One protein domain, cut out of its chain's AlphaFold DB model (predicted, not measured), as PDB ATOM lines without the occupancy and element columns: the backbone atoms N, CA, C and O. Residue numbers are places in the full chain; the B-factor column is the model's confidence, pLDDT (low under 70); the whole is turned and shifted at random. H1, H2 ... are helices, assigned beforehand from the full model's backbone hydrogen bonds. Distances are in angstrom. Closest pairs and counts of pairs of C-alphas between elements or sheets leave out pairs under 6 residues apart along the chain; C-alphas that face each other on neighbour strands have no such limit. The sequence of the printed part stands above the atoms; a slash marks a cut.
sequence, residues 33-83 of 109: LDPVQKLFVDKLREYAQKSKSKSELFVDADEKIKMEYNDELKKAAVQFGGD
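Overview. This is residues 33 to 83 of the 109 residues of the protein "ATP synthase-coupling factor 6, mitochondrial" of Ixodes ricinus (UniProt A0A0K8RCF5). Two helices follow one another end to end as the arms of a wide, open V, with the looped link of residues 54 to 62 at the bend. H1 and H2 stay apart; residues 35 to 40 of H1 stand free, and so do residues 67 to 73 and 76 to 79 of H2. The printed part has 51 residues with two named helices, H1 then H2, and no named strand; its class is all helix. It is extended, with a radius of gyration of the C-alphas of 17.5 A and spans of 55 by 19 by 16 A.

Along the chain. H1, the longest helix, covers residues 35 to 53 and measures 27.0 A, beginning at C-alpha 35 (308.602, 211.474, 137.691). H2 covers residues 63 to 79, 24.5 A, and ends at C-alpha 79 (310.382, 205.368, 186.742).

Arrangement. H1 and H2 are apart, with no C-alpha of the one within 8 A of the other. Every O i to N i+4 pair is within hydrogen-bond range in H2, and 14 of 15 in H1.

Size, cuts and confidence. The C-alphas farthest apart, those of Leu 33 and Gly 81, are 55.2 A apart. The printed part has no cut, and the link from H1 to H2 is short. pLDDT is under 70 at residues 33, 53 to 56 and 83.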
ATOM      1  N   LEU A  33     314.479 212.826 134.279       64.56
ATOM      2  CA  LEU A  33     314.304 211.871 135.361       64.56
ATOM      3  C   LEU A  33     312.855 211.398 135.306       64.56
ATOM      4  O   LEU A  33     311.947 212.214 135.118       64.56
ATOM      5  N   ASP A  34     312.651 210.092 135.471       84.88
ATOM      6  CA  ASP A  34     311.326 209.531 135.734       84.88
ATOM      7  C   ASP A  34     310.648 210.378 136.833       84.88
ATOM      8  O   ASP A  34     311.312 210.712 137.826       84.88
ATOM      9  N   PRO A  35     309.373 210.777 136.667       87.19
ATOM     10  CA  PRO A  35     308.602 211.474 137.691       87.19
ATOM     11  C   PRO A  35     308.844 210.986 139.128       87.19
ATOM     12  O   PRO A  35     308.954 211.812 140.037       87.19
ATOM     13  N   VAL A  36     309.007 209.675 139.337       88.88
ATOM     14  CA  VAL A  36     309.300 209.095 140.659       88.88
ATOM     15  C   VAL A  36     310.694 209.483 141.166       88.88
ATOM     16  O   VAL A  36     310.851 209.910 142.310       88.88
ATOM     17  N   GLN A  37     311.716 209.391 140.316       88.44
ATOM     18  CA  GLN A  37     313.090 209.761 140.672       88.44
ATOM     19  C   GLN A  37     313.221 211.259 140.943       88.44
ATOM     20  O   GLN A  37     313.938 211.669 141.859       88.44
ATOM     21  N   LYS A  38     312.499 212.085 140.176       88.38
ATOM     22  CA  LYS A  38     312.423 213.523 140.429       88.38
ATOM     23  C   LYS A  38     311.848 213.798 141.819       88.38
ATOM     24  O   LYS A  38     312.466 214.534 142.584       88.38
ATOM     25  N   LEU A  39     310.732 213.155 142.170       91.00
ATOM     26  CA  LEU A  39     310.109 213.313 143.484       91.00
ATOM     27  C   LEU A  39     311.052 212.892 144.618       91.00
ATOM     28  O   LEU A  39     311.157 213.596 145.620       91.00
ATOM     29  N   PHE A  40     311.775 211.785 144.445       92.50
ATOM     30  CA  PHE A  40     312.752 211.318 145.426       92.50
ATOM     31  C   PHE A  40     313.858 212.351 145.670       92.50
ATOM     32  O   PHE A  40     314.130 212.725 146.811       92.50
ATOM     33  N   VAL A  41     314.465 212.863 144.598       92.94
ATOM     34  CA  VAL A  41     315.521 213.879 144.700       92.94
ATOM     35  C   VAL A  41     314.983 215.179 145.301       92.94
ATOM     36  O   VAL A  41     315.661 215.797 146.123       92.94
ATOM     37  N   ASP A  42     313.773 215.592 144.932       92.81
ATOM     38  CA  ASP A  42     313.153 216.799 145.477       92.81
ATOM     39  C   ASP A  42     312.889 216.655 146.985       92.81
ATOM     40  O   ASP A  42     313.197 217.574 147.746       92.81
ATOM     41  N   LYS A  43     312.453 215.478 147.453       93.44
ATOM     42  CA  LYS A  43     312.275 215.195 148.887       93.44
ATOM     43  C   LYS A  43     313.587 215.115 149.660       93.44
ATOM     44  O   LYS A  43     313.654 215.617 150.781       93.44
ATOM     45  N   LEU A  44     314.646 214.572 149.061       93.00
ATOM     46  CA  LEU A  44     315.982 214.614 149.661       93.00
ATOM     47  C   LEU A  44     316.485 216.049 149.831       93.00
ATOM     48  O   LEU A  44     317.035 216.389 150.878       93.00
ATOM     49  N   ARG A  45     316.293 216.902 148.819       93.19
ATOM     50  CA  ARG A  45     316.678 218.319 148.894       93.19
ATOM     51  C   ARG A  45     315.867 219.067 149.944       93.19
ATOM     52  O   ARG A  45     316.454 219.822 150.712       93.19
ATOM     53  N   GLU A  46     314.555 218.836 149.994       91.06
ATOM     54  CA  GLU A  46     313.665 219.425 150.999       91.06
ATOM     55  C   GLU A  46     314.134 219.062 152.415       91.06
ATOM     56  O   GLU A  46     314.345 219.946 153.246       91.06
ATOM     57  N   TYR A  47     314.386 217.776 152.675       90.50
ATOM     58  CA  TYR A  47     314.890 217.323 153.969       90.50
ATOM     59  C   TYR A  47     316.265 217.916 154.296       90.50
ATOM     60  O   TYR A  47     316.453 218.445 155.387       90.50
ATOM     61  N   ALA A  48     317.207 217.904 153.348       88.50
ATOM     62  CA  ALA A  48     318.550 218.450 153.552       88.50
ATOM     63  C   ALA A  48     318.552 219.961 153.842       88.50
ATOM     64  O   ALA A  48     319.463 220.466 154.498       88.50
ATOM     65  N   GLN A  49     317.559 220.701 153.343       88.31
ATOM     66  CA  GLN A  49     317.356 222.104 153.702       88.31
ATOM     67  C   GLN A  49     316.788 222.233 155.116       88.31
ATOM     68  O   GLN A  49     317.340 222.986 155.916       88.31
ATOM     69  N   LYS A  50     315.738 221.470 155.445       86.12
ATOM     70  CA  LYS A  50     315.109 221.474 156.775       86.12
ATOM     71  C   LYS A  50     316.068 221.054 157.893       86.12
ATOM     72  O   LYS A  50     316.051 221.649 158.964       86.12
ATOM     73  N   SER A  51     316.931 220.072 157.635       82.81
ATOM     74  CA  SER A  51     317.914 219.577 158.602       82.81
ATOM     75  C   SER A  51     319.042 220.576 158.878       82.81
ATOM     76  O   SER A  51     319.674 220.507 159.924       82.81
ATOM     77  N   LYS A  52     319.335 221.481 157.935       80.94
ATOM     78  CA  LYS A  52     320.374 222.514 158.088       80.94
ATOM     79  C   LYS A  52     319.830 223.820 158.655       80.94
ATOM     80  O   LYS A  52     320.567 224.539 159.317       80.94
ATOM     81  N   SER A  53     318.578 224.159 158.347       68.25
ATOM     82  CA  SER A  53     317.969 225.425 158.764       68.25
ATOM     83  C   SER A  53     317.524 225.422 160.224       68.25
ATOM     84  O   SER A  53     317.504 226.479 160.852       68.25
ATOM     85  N   LYS A  54     317.193 224.256 160.785       62.62
ATOM     86  CA  LYS A  54     316.794 224.123 162.186       62.62
ATOM     87  C   LYS A  54     317.963 223.576 162.999       62.62
ATOM     88  O   LYS A  54     318.219 222.383 163.005       62.62
ATOM     89  N   SER A  55     318.638 224.469 163.723       59.22
ATOM     90  CA  SER A  55     319.559 224.119 164.821       59.22
ATOM     91  C   SER A  55     318.814 223.628 166.079       59.22
ATOM     92  O   SER A  55     319.408 223.514 167.149       59.22
ATOM     93  N   GLU A  56     317.504 223.396 165.980       65.31
ATOM     94  CA  GLU A  56     316.687 222.845 167.055       65.31
ATOM     95  C   GLU A  56     316.650 221.318 166.977       65.31
ATOM     96  O   GLU A  56     316.766 220.740 165.900       65.31
ATOM     97  N   LEU A  57     316.457 220.675 168.133       72.81
ATOM     98  CA  LEU A  57     316.502 219.220 168.326       72.81
ATOM     99  C   LEU A  57     315.622 218.419 167.344       72.81
ATOM    100  O   LEU A  57     315.928 217.267 167.047       72.81
ATOM    101  N   PHE A  58     314.553 219.027 166.821       78.50
ATOM    102  CA  PHE A  58     313.592 218.378 165.934       78.50
ATOM    103  C   PHE A  58     313.484 219.087 164.580       78.50
ATOM    104  O   PHE A  58     313.323 220.309 164.491       78.50
ATOM    105  N   VAL A  59     313.493 218.292 163.506       73.38
ATOM    106  CA  VAL A  59     313.091 218.748 162.171       73.38
ATOM    107  C   VAL A  59     311.591 219.016 162.231       73.38
ATOM    108  O   VAL A  59     310.816 218.107 162.497       73.38
ATOM    109  N   ASP A  60     311.188 220.267 162.020       74.44
ATOM    110  CA  ASP A  60     309.793 220.697 162.191       74.44
ATOM    111  C   ASP A  60     309.289 220.687 163.641       74.44
ATOM    112  O   ASP A  60     308.170 220.285 163.929       74.44
ATOM    113  N   ALA A  61     310.121 221.221 164.544       72.94
ATOM    114  CA  ALA A  61     309.757 221.457 165.935       72.94
ATOM    115  C   ALA A  61     308.463 222.285 166.080       72.94
ATOM    116  O   ALA A  61     308.411 223.451 165.685       72.94
ATOM    117  N   ASP A  62     307.455 221.664 166.686       81.00
ATOM    118  CA  ASP A  62     306.233 222.295 167.182       81.00
ATOM    119  C   ASP A  62     306.278 222.329 168.721       81.00
ATOM    120  O   ASP A  62     306.928 221.485 169.352       81.00
ATOM    121  N   GLU A  63     305.601 223.288 169.350       84.06
ATOM    122  CA  GLU A  63     305.574 223.419 170.816       84.06
ATOM    123  C   GLU A  63     304.971 222.177 171.476       84.06
ATOM    124  O   GLU A  63     305.453 221.716 172.514       84.06
ATOM    125  N   LYS A  64     303.985 221.563 170.813       88.25
ATOM    126  CA  LYS A  64     303.373 220.306 171.247       88.25
ATOM    127  C   LYS A  64     304.387 219.160 171.329       88.25
ATOM    128  O   LYS A  64     304.411 218.450 172.328       88.25
ATOM    129  N   ILE A  65     305.262 219.022 170.330       86.69
ATOM    130  CA  ILE A  65     306.289 217.964 170.292       86.69
ATOM    131  C   ILE A  65     307.306 218.172 171.418       86.69
ATOM    132  O   ILE A  65     307.711 217.219 172.080       86.69
ATOM    133  N   LYS A  66     307.697 219.425 171.685       87.62
ATOM    134  CA  LYS A  66     308.600 219.740 172.803       87.62
ATOM    135  C   LYS A  66     307.960 219.419 174.150       87.62
ATOM    136  O   LYS A  66     308.649 218.940 175.047       87.62
ATOM    137  N   MET A  67     306.666 219.690 174.311       90.12
ATOM    138  CA  MET A  67     305.932 219.351 175.529       90.12
ATOM    139  C   MET A  67     305.863 217.833 175.725       90.12
ATOM    140  O   MET A  67     306.268 217.351 176.778       90.12
ATOM    141  N   GLU A  68     305.453 217.087 174.696       90.75
ATOM    142  CA  GLU A  68     305.395 215.619 174.725       90.75
ATOM    143  C   GLU A  68     306.766 215.008 175.052       90.75
ATOM    144  O   GLU A  68     306.866 214.171 175.946       90.75
ATOM    145  N   TYR A  69     307.837 215.499 174.422       90.94
ATOM    146  CA  TYR A  69     309.210 215.081 174.711       90.94
ATOM    147  C   TYR A  69     309.599 215.301 176.181       90.94
ATOM    148  O   TYR A  69     310.136 214.407 176.834       90.94
ATOM    149  N   ASN A  70     309.307 216.483 176.733       90.12
ATOM    150  CA  ASN A  70     309.601 216.774 178.137       90.12
ATOM    151  C   ASN A  70     308.762 215.915 179.095       90.12
ATOM    152  O   ASN A  70     309.256 215.512 180.149       90.12
ATOM    153  N   ASP A  71     307.512 215.621 178.748       93.50
ATOM    154  CA  ASP A  71     306.641 214.773 179.558       93.50
ATOM    155  C   ASP A  71     307.096 213.308 179.545       93.50
ATOM    156  O   ASP A  71     307.058 212.642 180.581       93.50
ATOM    157  N   GLU A  72     307.579 212.804 178.407       91.56
ATOM    158  CA  GLU A  72     308.201 211.480 178.312       91.56
ATOM    159  C   GLU A  72     309.490 211.394 179.135       91.56
ATOM    160  O   GLU A  72     309.665 210.437 179.895       91.56
ATOM    161  N   LEU A  73     310.347 212.420 179.074       89.69
ATOM    162  CA  LEU A  73     311.551 212.489 179.904       89.69
ATOM    163  C   LEU A  73     311.227 212.492 181.402       89.69
ATOM    164  O   LEU A  73     311.869 211.774 182.166       89.69
ATOM    165  N   LYS A  74     310.208 213.245 181.835       89.56
ATOM    166  CA  LYS A  74     309.765 213.246 183.239       89.56
ATOM    167  C   LYS A  74     309.249 211.877 183.672       89.56
ATOM    168  O   LYS A  74     309.601 211.406 184.749       89.56
ATOM    169  N   LYS A  75     308.444 211.208 182.839       91.75
ATOM    170  CA  LYS A  75     307.955 209.849 183.132       91.75
ATOM    171  C   LYS A  75     309.114 208.869 183.302       91.75
ATOM    172  O   LYS A  75     309.114 208.102 184.263       91.75
ATOM    173  N   ALA A  76     310.108 208.925 182.415       89.69
ATOM    174  CA  ALA A  76     311.310 208.109 182.527       89.69
ATOM    175  C   ALA A  76     312.090 208.431 183.815       89.69
ATOM    176  O   ALA A  76     312.443 207.520 184.562       89.69
ATOM    177  N   ALA A  77     312.288 209.712 184.138       87.50
ATOM    178  CA  ALA A  77     312.974 210.126 185.362       87.50
ATOM    179  C   ALA A  77     312.276 209.601 186.628       87.50
ATOM    180  O   ALA A  77     312.942 209.108 187.537       87.50
ATOM    181  N   VAL A  78     310.943 209.629 186.684       87.25
ATOM    182  CA  VAL A  78     310.184 209.071 187.813       87.25
ATOM    183  C   VAL A  78     310.349 207.549 187.901       87.25
ATOM    184  O   VAL A  78     310.598 207.028 188.986       87.25
ATOM    185  N   GLN A  79     310.257 206.833 186.775       88.56
ATOM    186  CA  GLN A  79     310.382 205.368 186.742       88.56
ATOM    187  C   GLN A  79     311.765 204.876 187.181       88.56
ATOM    188  O   GLN A  79     311.864 203.862 187.869       88.56
ATOM    189  N   PHE A  80     312.821 205.599 186.809       86.44
ATOM    190  CA  PHE A  80     314.205 205.216 187.093       86.44
ATOM    191  C   PHE A  80     314.812 205.948 188.301       86.44
ATOM    192  O   PHE A  80     316.013 205.852 188.537       86.44
ATOM    193  N   GLY A  81     313.999 206.661 189.091       80.06
ATOM    194  CA  GLY A  81     314.443 207.299 190.335       80.06
ATOM    195  C   GLY A  81     315.316 208.549 190.160       80.06
ATOM    196  O   GLY A  81     315.996 208.939 191.107       80.06
ATOM    197  N   GLY A  82     315.290 209.179 188.982       76.19
ATOM    198  CA  GLY A  82     315.979 210.434 188.650       76.19
ATOM    199  C   GLY A  82     315.297 211.705 189.177       76.19
ATOM    200  O   GLY A  82     315.920 212.758 189.251       76.19
ATOM    201  N   ASP A  83     314.023 211.631 189.577       67.19
ATOM    202  CA  ASP A  83     313.241 212.803 190.022       67.19
ATOM    203  C   ASP A  83     313.681 213.361 191.396       67.19
ATOM    204  O   ASP A  83     313.373 214.491 191.763       67.19
TER     205      ASP A  83